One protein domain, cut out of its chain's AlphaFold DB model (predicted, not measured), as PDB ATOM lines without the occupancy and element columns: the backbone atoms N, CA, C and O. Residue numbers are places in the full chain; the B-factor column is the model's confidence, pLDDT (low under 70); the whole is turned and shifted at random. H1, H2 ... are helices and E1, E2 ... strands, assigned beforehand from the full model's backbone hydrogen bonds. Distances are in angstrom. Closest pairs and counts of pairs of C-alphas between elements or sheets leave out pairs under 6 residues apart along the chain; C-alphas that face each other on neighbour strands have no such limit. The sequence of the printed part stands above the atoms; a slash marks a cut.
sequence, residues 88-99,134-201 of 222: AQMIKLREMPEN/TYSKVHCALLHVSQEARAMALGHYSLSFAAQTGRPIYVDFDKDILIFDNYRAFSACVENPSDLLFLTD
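Overview. This is residues 88 to 99 and 134 to 201 of the 222 residues of an uncharacterized protein of Phialocephala subalpina (UniProt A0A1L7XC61). Two small strand pairs, E1 with E4 and E2 with E3, make an open frame with few contacts, which the short helices H3 and H4 complete. The helix pair H1 and H2 lies at one end of the long axis, and H4 and H5 lie at the other end, with H5 set off to one side of H4 and about perpendicular to it. The printed part has 80 residues with five named helices and four named strands, in the order E1 H1 H2 E2 H3 E3 E4 H4 H5; E1 and E4 are parallel, E2 and E3 antiparallel. The class is mixed, helices and strands, and the whole is only just compact, close to loose, with a radius of gyration of the C-alphas of 13.7 A and spans of 38 by 32 by 19 A.

Along the chain. E1, residues 90 to 93, begins at C-alpha 90 (59.273, -29.400, -24.303) and is 9.6 A long. After the cut come H1, residues 142 to 145, 5.2 A, and H2, residues 147 to 156, 14.8 A, whose C-alpha 147 is at (52.292, -25.684, 0.678). E2, residues 158 to 160, is 6.1 A, H3, residues 162 to 165, 5.6 A, and E3, residues 169 to 171, 6.3 A. E4, residues 177 to 180, is 9.9 A. H4, residues 183 to 189, and H5, residues 193 to 198, are 10.0 A each; H5 ends at C-alpha 198 (46.491, -16.293, -32.976).

Arrangement. E1 and E4 are parallel neighbours at 27 degrees, with N 93 and O 179 2.7 A apart, within hydrogen-bond range. The closest C-alphas of E4 and H4 are those of Phe 180 and Phe 186, 5.7 A apart. H3 and H4 are close but not clearly touching, the C-alphas of Gln 164 and Cys 189 being closest at 6.4 A. E2 and E3 are antiparallel neighbours at 134 degrees, with N 160 and O 169 at 2.8 A. E1 and E3 are only just apart, at 8.2 A. H2 and E3 are near each other. H1 and H2 touch, closest at the C-alphas of Leu 143 and Arg 150, 4.2 A. H4 and H5 are close but not clearly touching, at 7.9 A between the C-alphas of Ser 187 and Pro 193, and about perpendicular at 78 degrees. In H4 every O i to N i+4 pair is within hydrogen-bond range, in H2 5 of 6 and in H5 0 of 2, with 2 of 3 O i to N i+3 pairs there; H1 and H3 are too short for an O i to N i+4 pair.

Size, cuts and confidence. The two farthest C-alphas, those of Ser 146 and Asp 201, are 39.9 A apart. Residues 100 to 133 are cut out, with 17.1 A from C-alpha 99 to C-alpha 134. The link from E1 to H1 is across the cut; the links that are printed whole are tight. The mean pLDDT of the printed part is 80.4, and it is under 70 at residues 98 to 99, 134 to 138 and 192 to 201.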
ATOM      1  N   ALA A  88      62.467 -24.067 -18.845       91.75
ATOM      2  CA  ALA A  88      61.569 -24.238 -19.986       91.75
ATOM      3  C   ALA A  88      61.591 -25.682 -20.514       91.75
ATOM      4  O   ALA A  88      62.658 -26.235 -20.796       91.75
ATOM      5  N   GLN A  89      60.414 -26.293 -20.670       90.31
ATOM      6  CA  GLN A  89      60.299 -27.696 -21.066       90.31
ATOM      7  C   GLN A  89      59.616 -27.868 -22.418       90.31
ATOM      8  O   GLN A  89      58.706 -27.132 -22.790       90.31
ATOM      9  N   MET A  90      60.011 -28.920 -23.136       88.69
ATOM     10  CA  MET A  90      59.273 -29.400 -24.303       88.69
ATOM     11  C   MET A  90      58.253 -30.455 -23.873       88.69
ATOM     12  O   MET A  90      58.609 -31.569 -23.474       88.69
ATOM     13  N   ILE A  91      56.968 -30.127 -23.982       89.81
ATOM     14  CA  ILE A  91      55.867 -31.007 -23.596       89.81
ATOM     15  C   ILE A  91      55.269 -31.622 -24.851       89.81
ATOM     16  O   ILE A  91      54.548 -30.982 -25.616       89.81
ATOM     17  N   LYS A  92      55.562 -32.903 -25.055       89.56
ATOM     18  CA  LYS A  92      55.050 -33.657 -26.192       89.56
ATOM     19  C   LYS A  92      53.666 -34.237 -25.894       89.56
ATOM     20  O   LYS A  92      53.524 -35.116 -25.043       89.56
ATOM     21  N   LEU A  93      52.664 -33.764 -26.625       87.62
ATOM     22  CA  LEU A  93      51.277 -34.205 -26.575       87.62
ATOM     23  C   LEU A  93      51.011 -35.161 -27.743       87.62
ATOM     24  O   LEU A  93      51.025 -34.779 -28.917       87.62
ATOM     25  N   ARG A  94      50.789 -36.434 -27.405       84.50
ATOM     26  CA  ARG A  94      50.450 -37.476 -28.378       84.50
ATOM     27  C   ARG A  94      48.941 -37.565 -28.559       84.50
ATOM     28  O   ARG A  94      48.185 -37.286 -27.629       84.50
ATOM     29  N   GLU A  95      48.504 -37.990 -29.741       80.94
ATOM     30  CA  GLU A  95      47.102 -38.357 -29.950       80.94
ATOM     31  C   GLU A  95      46.771 -39.544 -29.040       80.94
ATOM     32  O   GLU A  95      47.418 -40.591 -29.109       80.94
ATOM     33  N   MET A  96      45.783 -39.374 -28.159       72.62
ATOM     34  CA  MET A  96      45.268 -40.500 -27.388       72.62
ATOM     35  C   MET A  96      44.578 -41.474 -28.344       72.62
ATOM     36  O   MET A  96      43.754 -41.028 -29.152       72.62
ATOM     37  N   PRO A  97      44.843 -42.791 -28.243       71.38
ATOM     38  CA  PRO A  97      44.048 -43.769 -28.962       71.38
ATOM     39  C   PRO A  97      42.589 -43.565 -28.562       71.38
ATOM     40  O   PRO A  97      42.259 -43.390 -27.386       71.38
ATOM     41  N   GLU A  98      41.725 -43.493 -29.568       67.38
ATOM     42  CA  GLU A  98      40.334 -43.129 -29.382       67.38
ATOM     43  C   GLU A  98      39.629 -44.115 -28.441       67.38
ATOM     44  O   GLU A  98      39.191 -45.186 -28.855       67.38
ATOM     45  N   ASN A  99      39.457 -43.744 -27.170       61.03
ATOM     46  CA  ASN A  99      38.502 -44.431 -26.310       61.03
ATOM     47  C   ASN A  99      37.107 -44.119 -26.871       61.03
ATOM     48  O   ASN A  99      36.609 -42.998 -26.732       61.03
ATOM     49  N   THR A 134      53.766 -42.499 -22.673       48.00
ATOM     50  CA  THR A 134      54.905 -41.606 -22.463       48.00
ATOM     51  C   THR A 134      54.494 -40.187 -22.846       48.00
ATOM     52  O   THR A 134      55.028 -39.570 -23.765       48.00
ATOM     53  N   TYR A 135      53.523 -39.658 -22.104       56.84
ATOM     54  CA  TYR A 135      53.554 -38.249 -21.763       56.84
ATOM     55  C   TYR A 135      54.847 -38.063 -20.986       56.84
ATOM     56  O   TYR A 135      55.077 -38.782 -20.007       56.84
ATOM     57  N   SER A 136      55.715 -37.161 -21.447       57.72
ATOM     58  CA  SER A 136      56.782 -36.651 -20.591       57.72
ATOM     59  C   SER A 136      56.091 -36.214 -19.307       57.72
ATOM     60  O   SER A 136      55.248 -35.315 -19.331       57.72
ATOM     61  N   LYS A 137      56.297 -36.960 -18.219       63.09
ATOM     62  CA  LYS A 137      55.687 -36.650 -16.935       63.09
ATOM     63  C   LYS A 137      56.403 -35.393 -16.471       63.09
ATOM     64  O   LYS A 137      57.435 -35.497 -15.818       63.09
ATOM     65  N   VAL A 138      55.878 -34.234 -16.862       63.81
ATOM     66  CA  VAL A 138      56.324 -32.927 -16.383       63.81
ATOM     67  C   VAL A 138      56.050 -32.917 -14.891       63.81
ATOM     68  O   VAL A 138      54.937 -32.680 -14.420       63.81
ATOM     69  N   HIS A 139      57.053 -33.353 -14.137       71.50
ATOM     70  CA  HIS A 139      56.959 -33.497 -12.703       71.50
ATOM     71  C   HIS A 139      57.429 -32.184 -12.108       71.50
ATOM     72  O   HIS A 139      58.611 -32.006 -11.828       71.50
ATOM     73  N   CYS A 140      56.503 -31.250 -11.899       83.88
ATOM     74  CA  CYS A 140      56.801 -30.085 -11.081       83.88
ATOM     75  C   CYS A 140      56.903 -30.561  -9.625       83.88
ATOM     76  O   CYS A 140      55.910 -30.629  -8.896       83.88
ATOM     77  N   ALA A 141      58.104 -30.994  -9.222       89.12
ATOM     78  CA  ALA A 141      58.378 -31.551  -7.898       89.12
ATOM     79  C   ALA A 141      57.880 -30.618  -6.781       89.12
ATOM     80  O   ALA A 141      57.335 -31.092  -5.783       89.12
ATOM     81  N   LEU A 142      57.947 -29.301  -7.010       91.44
ATOM     82  CA  LEU A 142      57.458 -28.251  -6.116       91.44
ATOM     83  C   LEU A 142      55.997 -28.420  -5.681       91.44
ATOM     84  O   LEU A 142      55.665 -28.106  -4.538       91.44
ATOM     85  N   LEU A 143      55.129 -28.988  -6.524       91.50
ATOM     86  CA  LEU A 143      53.719 -29.225  -6.182       91.50
ATOM     87  C   LEU A 143      53.538 -30.222  -5.026       91.50
ATOM     88  O   LEU A 143      52.485 -30.240  -4.370       91.50
ATOM     89  N   HIS A 144      54.552 -31.046  -4.769       89.50
ATOM     90  CA  HIS A 144      54.517 -32.122  -3.785       89.50
ATOM     91  C   HIS A 144      55.403 -31.871  -2.559       89.50
ATOM     92  O   HIS A 144      55.224 -32.565  -1.564       89.50
ATOM     93  N   VAL A 145      56.309 -30.884  -2.591       90.69
ATOM     94  CA  VAL A 145      57.265 -30.633  -1.493       90.69
ATOM     95  C   VAL A 145      56.591 -29.990  -0.281       90.69
ATOM     96  O   VAL A 145      56.738 -30.468   0.841       90.69
ATOM     97  N   SER A 146      55.871 -28.882  -0.480       91.56
ATOM     98  CA  SER A 146      55.257 -28.113   0.609       91.56
ATOM     99  C   SER A 146      54.104 -27.238   0.118       91.56
ATOM    100  O   SER A 146      53.885 -27.098  -1.085       91.56
ATOM    101  N   GLN A 147      53.352 -26.632   1.043       91.25
ATOM    102  CA  GLN A 147      52.292 -25.684   0.678       91.25
ATOM    103  C   GLN A 147      52.852 -24.401   0.048       91.25
ATOM    104  O   GLN A 147      52.264 -23.907  -0.907       91.25
ATOM    105  N   GLU A 148      53.987 -23.900   0.544       92.69
ATOM    106  CA  GLU A 148      54.653 -22.702   0.011       92.69
ATOM    107  C   GLU A 148      55.179 -22.949  -1.408       92.69
ATOM    108  O   GLU A 148      54.853 -22.199  -2.324       92.69
ATOM    109  N   ALA A 149      55.902 -24.055  -1.610       93.56
ATOM    110  CA  ALA A 149      56.416 -24.447  -2.923       93.56
ATOM    111  C   ALA A 149      55.279 -24.674  -3.930       93.56
ATOM    112  O   ALA A 149      55.358 -24.232  -5.075       93.56
ATOM    113  N   ARG A 150      54.181 -25.308  -3.496       94.12
ATOM    114  CA  ARG A 150      52.990 -25.485  -4.333       94.12
ATOM    115  C   ARG A 150      52.350 -24.152  -4.696       94.12
ATOM    116  O   ARG A 150      51.975 -23.982  -5.848       94.12
ATOM    117  N   ALA A 151      52.187 -23.238  -3.740       94.38
ATOM    118  CA  ALA A 151      51.600 -21.927  -4.002       94.38
ATOM    119  C   ALA A 151      52.429 -21.149  -5.029       94.38
ATOM    120  O   ALA A 151      51.858 -20.563  -5.943       94.38
ATOM    121  N   MET A 152      53.758 -21.220  -4.926       95.06
ATOM    122  CA  MET A 152      54.644 -20.612  -5.910       95.06
ATOM    123  C   MET A 152      54.532 -21.272  -7.283       95.06
ATOM    124  O   MET A 152      54.315 -20.585  -8.273       95.06
ATOM    125  N   ALA A 153      54.609 -22.603  -7.352       95.06
ATOM    126  CA  ALA A 153      54.479 -23.327  -8.611       95.06
ATOM    127  C   ALA A 153      53.135 -23.045  -9.301       95.06
ATOM    128  O   ALA A 153      53.108 -22.812 -10.501       95.06
ATOM    129  N   LEU A 154      52.028 -22.998  -8.557       94.56
ATOM    130  CA  LEU A 154      50.703 -22.673  -9.103       94.56
ATOM    131  C   LEU A 154      50.559 -21.211  -9.563       94.56
ATOM    132  O   LEU A 154      49.578 -20.897 -10.228       94.56
ATOM    133  N   GLY A 155      51.499 -20.328  -9.215       95.00
ATOM    134  CA  GLY A 155      51.571 -18.973  -9.767       95.00
ATOM    135  C   GLY A 155      52.132 -18.924 -11.192       95.00
ATOM    136  O   GLY A 155      51.817 -17.995 -11.925       95.00
ATOM    137  N   HIS A 156      52.921 -19.930 -11.585       94.38
ATOM    138  CA  HIS A 156      53.537 -20.035 -12.915       94.38
ATOM    139  C   HIS A 156      52.861 -21.092 -13.791       94.38
ATOM    140  O   HIS A 156      52.653 -20.898 -14.983       94.38
ATOM    141  N   TYR A 157      52.494 -22.222 -13.191       93.94
ATOM    142  CA  TYR A 157      51.951 -23.367 -13.900       93.94
ATOM    143  C   TYR A 157      50.430 -23.405 -13.821       93.94
ATOM    144  O   TYR A 157      49.843 -23.446 -12.737       93.94
ATOM    145  N   SER A 158      49.798 -23.523 -14.983       92.12
ATOM    146  CA  SER A 158      48.364 -23.761 -15.111       92.12
ATOM    147  C   SER A 158      48.068 -25.240 -15.341       92.12
ATOM    148  O   SER A 158      48.800 -25.945 -16.035       92.12
ATOM    149  N   LEU A 159      46.977 -25.725 -14.743       92.06
ATOM    150  CA  LEU A 159      46.482 -27.081 -14.955       92.06
ATOM    151  C   LEU A 159      45.732 -27.142 -16.294       92.06
ATOM    152  O   LEU A 159      44.677 -26.525 -16.439       92.06
ATOM    153  N   SER A 160      46.236 -27.900 -17.260       90.19
ATOM    154  CA  SER A 160      45.700 -27.933 -18.624       90.19
ATOM    155  C   SER A 160      45.555 -29.354 -19.170       90.19
ATOM    156  O   SER A 160      46.029 -30.334 -18.590       90.19
ATOM    157  N   PHE A 161      44.832 -29.465 -20.286       87.44
ATOM    158  CA  PHE A 161      44.663 -30.682 -21.090       87.44
ATOM    159  C   PHE A 161      44.017 -31.892 -20.396       87.44
ATOM    160  O   PHE A 161      44.011 -32.987 -20.950       87.44
ATOM    161  N   ALA A 162      43.416 -31.718 -19.211       85.88
ATOM    162  CA  ALA A 162      42.819 -32.812 -18.441       85.88
ATOM    163  C   ALA A 162      41.782 -33.622 -19.241       85.88
ATOM    164  O   ALA A 162      41.685 -34.840 -19.084       85.88
ATOM    165  N   ALA A 163      41.015 -32.953 -20.108       82.62
ATOM    166  CA  ALA A 163      39.996 -33.588 -20.934       82.62
ATOM    167  C   ALA A 163      40.586 -34.411 -22.092       82.62
ATOM    168  O   ALA A 163      39.978 -35.409 -22.486       82.62
ATOM    169  N   GLN A 164      41.742 -33.999 -22.614       83.56
ATOM    170  CA  GLN A 164      42.407 -34.567 -23.786       83.56
ATOM    171  C   GLN A 164      43.336 -35.721 -23.414       83.56
ATOM    172  O   GLN A 164      43.322 -36.765 -24.057       83.56
ATOM    173  N   THR A 165      44.114 -35.557 -22.349       81.94
ATOM    174  CA  THR A 165      45.099 -36.547 -21.892       81.94
ATOM    175  C   THR A 165      44.532 -37.470 -20.810       81.94
ATOM    176  O   THR A 165      45.208 -38.390 -20.353       81.94
ATOM    177  N   GLY A 166      43.312 -37.213 -20.325       83.38
ATOM    178  CA  GLY A 166      42.701 -37.926 -19.196       83.38
ATOM    179  C   GLY A 166      43.408 -37.701 -17.852       83.38
ATOM    180  O   GLY A 166      42.958 -38.211 -16.826       83.38
ATOM    181  N   ARG A 167      44.518 -36.955 -17.841       84.06
ATOM    182  CA  ARG A 167      45.294 -36.589 -16.657       84.06
ATOM    183  C   ARG A 167      45.781 -35.160 -16.827       84.06
ATOM    184  O   ARG A 167      46.525 -34.908 -17.770       84.06
ATOM    185  N   PRO A 168      45.404 -34.234 -15.938       87.75
ATOM    186  CA  PRO A 168      45.845 -32.861 -16.082       87.75
ATOM    187  C   PRO A 168      47.375 -32.766 -16.101       87.75
ATOM    188  O   PRO A 168      48.056 -33.463 -15.344       87.75
ATOM    189  N   ILE A 169      47.890 -31.886 -16.951       90.06
ATOM    190  CA  ILE A 169      49.312 -31.568 -17.060       90.06
ATOM    191  C   ILE A 169      49.494 -30.124 -16.603       90.06
ATOM    192  O   ILE A 169      48.664 -29.271 -16.901       90.06
ATOM    193  N   TYR A 170      50.556 -29.865 -15.849       92.69
ATOM    194  CA  TYR A 170      50.942 -28.512 -15.467       92.69
ATOM    195  C   TYR A 170      51.821 -27.917 -16.562       92.69
ATOM    196  O   TYR A 170      52.808 -28.546 -16.938       92.69
ATOM    197  N   VAL A 171      51.447 -26.742 -17.066       92.31
ATOM    198  CA  VAL A 171      52.142 -26.050 -18.160       92.31
ATOM    199  C   VAL A 171      52.345 -24.586 -17.785       92.31
ATOM    200  O   VAL A 171      51.394 -23.923 -17.363       92.31
ATOM    201  N   ASP A 172      53.576 -24.102 -17.914       93.12
ATOM    202  CA  ASP A 172      53.914 -22.679 -17.879       93.12
ATOM    203  C   ASP A 172      53.921 -22.190 -19.328       93.12
ATOM    204  O   ASP A 172      54.866 -22.421 -20.075       93.12
ATOM    205  N   PHE A 173      52.839 -21.552 -19.762       90.81
ATOM    206  CA  PHE A 173      52.682 -21.154 -21.160       90.81
ATOM    207  C   PHE A 173      53.600 -19.997 -21.588       90.81
ATOM    208  O   PHE A 173      53.750 -19.745 -22.788       90.81
ATOM    209  N   ASP A 174      54.248 -19.321 -20.636       92.19
ATOM    210  CA  ASP A 174      55.226 -18.282 -20.937       92.19
ATOM    211  C   ASP A 174      56.582 -18.877 -21.330       92.19
ATOM    212  O   ASP A 174      57.320 -18.247 -22.101       92.19
ATOM    213  N   LYS A 175      56.905 -20.080 -20.832       91.50
ATOM    214  CA  LYS A 175      58.221 -20.727 -20.985       91.50
ATOM    215  C   LYS A 175      58.183 -22.055 -21.738       91.50
ATOM    216  O   LYS A 175      59.102 -22.332 -22.506       91.50
ATOM    217  N   ASP A 176      57.171 -22.880 -21.506       91.38
ATOM    218  CA  ASP A 176      57.085 -24.232 -22.047       91.38
ATOM    219  C   ASP A 176      56.668 -24.229 -23.521       91.38
ATOM    220  O   ASP A 176      55.878 -23.407 -23.990       91.38
ATOM    221  N   ILE A 177      57.181 -25.212 -24.259       88.88
ATOM    222  CA  ILE A 177      56.883 -25.426 -25.674       88.88
ATOM    223  C   ILE A 177      56.032 -26.683 -25.803       88.88
ATOM    224  O   ILE A 177      56.474 -27.791 -25.488       88.88
ATOM    225  N   LEU A 178      54.816 -26.527 -26.320       90.94
ATOM    226  CA  LEU A 178      53.941 -27.654 -26.627       90.94
ATOM    227  C   LEU A 178      54.257 -28.212 -28.015       90.94
ATOM    228  O   LEU A 178      54.261 -27.480 -29.004       90.94
ATOM    229  N   ILE A 179      54.485 -29.522 -28.088       88.75
ATOM    230  CA  ILE A 179      54.721 -30.252 -29.336       88.75
ATOM    231  C   ILE A 179      53.597 -31.253 -29.540       88.75
ATOM    232  O   ILE A 179      53.416 -32.153 -28.722       88.75
ATOM    233  N   PHE A 180      52.900 -31.162 -30.664       87.31
ATOM    234  CA  PHE A 180      51.852 -32.113 -31.025       87.31
ATOM    235  C   PHE A 180      52.365 -33.110 -32.060       87.31
ATOM    236  O   PHE A 180      52.966 -32.719 -33.058       87.31
ATOM    237  N   ASP A 181      52.105 -34.402 -31.848       85.12
ATOM    238  CA  ASP A 181      52.528 -35.447 -32.797       85.12
ATOM    239  C   ASP A 181      51.830 -35.353 -34.156       85.12
ATOM    240  O   ASP A 181      52.374 -35.773 -35.178       85.12
ATOM    241  N   ASN A 182      50.602 -34.841 -34.173       83.81
ATOM    242  CA  ASN A 182      49.836 -34.655 -35.390       83.81
ATOM    243  C   ASN A 182      48.760 -33.575 -35.213       83.81
ATOM    244  O   ASN A 182      48.429 -33.154 -34.103       83.81
ATOM    245  N   TYR A 183      48.179 -33.163 -36.340       81.81
ATOM    246  CA  TYR A 183      47.121 -32.156 -36.375       81.81
ATOM    247  C   TYR A 183      45.880 -32.551 -35.559       81.81
ATOM    248  O   TYR A 183      45.198 -31.680 -35.027       81.81
ATOM    249  N   ARG A 184      45.582 -33.849 -35.408       82.38
ATOM    250  CA  ARG A 184      44.435 -34.296 -34.606       82.38
ATOM    251  C   ARG A 184      44.652 -34.038 -33.121       82.38
ATOM    252  O   ARG A 184      43.772 -33.452 -32.496       82.38
ATOM    253  N   ALA A 185      45.820 -34.400 -32.587       84.38
ATOM    254  CA  ALA A 185      46.205 -34.112 -31.205       84.38
ATOM    255  C   ALA A 185      46.126 -32.610 -30.917       84.38
ATOM    256  O   ALA A 185      45.576 -32.199 -29.897       84.38
ATOM    257  N   PHE A 186      46.603 -31.803 -31.863       86.56
ATOM    258  CA  PHE A 186      46.501 -30.357 -31.795       86.56
ATOM    259  C   PHE A 186      45.044 -29.871 -31.780       86.56
ATOM    260  O   PHE A 186      44.621 -29.211 -30.833       86.56
ATOM    261  N   SER A 187      44.239 -30.275 -32.766       83.12
ATOM    262  CA  SER A 187      42.834 -29.864 -32.882       83.12
ATOM    263  C   SER A 187      41.968 -30.291 -31.692       83.12
ATOM    264  O   SER A 187      41.016 -29.604 -31.349       83.12
ATOM    265  N   ALA A 188      42.302 -31.400 -31.026       83.00
ATOM    266  CA  ALA A 188      41.592 -31.856 -29.834       83.00
ATOM    267  C   ALA A 188      41.887 -30.991 -28.597       83.00
ATOM    268  O   ALA A 188      41.089 -30.954 -27.657       83.00
ATOM    269  N   CYS A 189      43.043 -30.328 -28.574       81.50
ATOM    270  CA  CYS A 189      43.491 -29.494 -27.462       81.50
ATOM    271  C   CYS A 189      42.997 -28.051 -27.551       81.50
ATOM    272  O   CYS A 189      43.042 -27.342 -26.550       81.50
ATOM    273  N   VAL A 190      42.502 -27.632 -28.711       83.12
ATOM    274  CA  VAL A 190      41.999 -26.281 -28.927       83.12
ATOM    275  C   VAL A 190      40.476 -26.307 -28.833       83.12
ATOM    276  O   VAL A 190      39.795 -26.798 -29.729       83.12
ATOM    277  N   GLU A 191      39.943 -25.831 -27.704       70.56
ATOM    278  CA  GLU A 191      38.496 -25.836 -27.432       70.56
ATOM    279  C   GLU A 191      37.721 -24.950 -28.412       70.56
ATOM    280  O   GLU A 191      36.568 -25.244 -28.734       70.56
ATOM    281  N   ASN A 192      38.365 -23.896 -28.921       61.12
ATOM    282  CA  ASN A 192      37.771 -22.956 -29.850       61.12
ATOM    283  C   ASN A 192      38.686 -22.770 -31.068       61.12
ATOM    284  O   ASN A 192      39.784 -22.238 -30.923       61.12
ATOM    285  N   PRO A 193      38.269 -23.150 -32.288       57.91
ATOM    286  CA  PRO A 193      39.099 -22.974 -33.479       57.91
ATOM    287  C   PRO A 193      39.444 -21.501 -33.754       57.91
ATOM    288  O   PRO A 193      40.389 -21.225 -34.479       57.91
ATOM    289  N   SER A 194      38.727 -20.551 -33.154       52.44
ATOM    290  CA  SER A 194      39.051 -19.121 -33.196       52.44
ATOM    291  C   SER A 194      40.356 -18.785 -32.462       52.44
ATOM    292  O   SER A 194      41.071 -17.879 -32.878       52.44
ATOM    293  N   ASP A 195      40.715 -19.558 -31.433       52.91
ATOM    294  CA  ASP A 195      41.983 -19.409 -30.711       52.91
ATOM    295  C   ASP A 195      43.171 -19.877 -31.573       52.91
ATOM    296  O   ASP A 195      44.316 -19.524 -31.299       52.91
ATOM    297  N   LEU A 196      42.904 -20.614 -32.666       49.91
ATOM    298  CA  LEU A 196      43.909 -20.998 -33.664       49.91
ATOM    299  C   LEU A 196      44.395 -19.822 -34.506       49.91
ATOM    300  O   LEU A 196      45.519 -19.866 -35.000       49.91
ATOM    301  N   LEU A 197      43.577 -18.783 -34.689       46.91
ATOM    302  CA  LEU A 197      43.942 -17.642 -35.536       46.91
ATOM    303  C   LEU A 197      45.114 -16.840 -34.954       46.91
ATOM    304  O   LEU A 197      45.857 -16.224 -35.709       46.91
ATOM    305  N   PHE A 198      45.341 -16.916 -33.640       41.97
ATOM    306  CA  PHE A 198      46.491 -16.293 -32.976       41.97
ATOM    307  C   PHE A 198      47.783 -17.118 -33.081       41.97
ATOM    308  O   PHE A 198      48.845 -16.659 -32.667       41.97
ATOM    309  N   LEU A 199      47.714 -18.336 -33.627       46.41
ATOM    310  CA  LEU A 199      48.821 -19.298 -33.614       46.41
ATOM    311  C   LEU A 199      49.649 -19.297 -34.898       46.41
ATOM    312  O   LEU A 199      50.761 -19.815 -34.895       46.41
ATOM    313  N   THR A 200      49.137 -18.712 -35.980       41.84
ATOM    314  CA  THR A 200      49.849 -18.620 -37.263       41.84
ATOM    315  C   THR A 200      50.535 -17.276 -37.492       41.84
ATOM    316  O   THR A 200      51.233 -17.132 -38.489       41.84
ATOM    317  N   ASP A 201      50.350 -16.303 -36.594       38.91
ATOM    318  CA  ASP A 201      50.807 -14.917 -36.793       38.91
ATOM    319  C   ASP A 201      52.092 -14.564 -36.012       38.91
ATOM    320  O   ASP A 201      52.558 -13.425 -36.016       38.91
TER     321      ASP A 201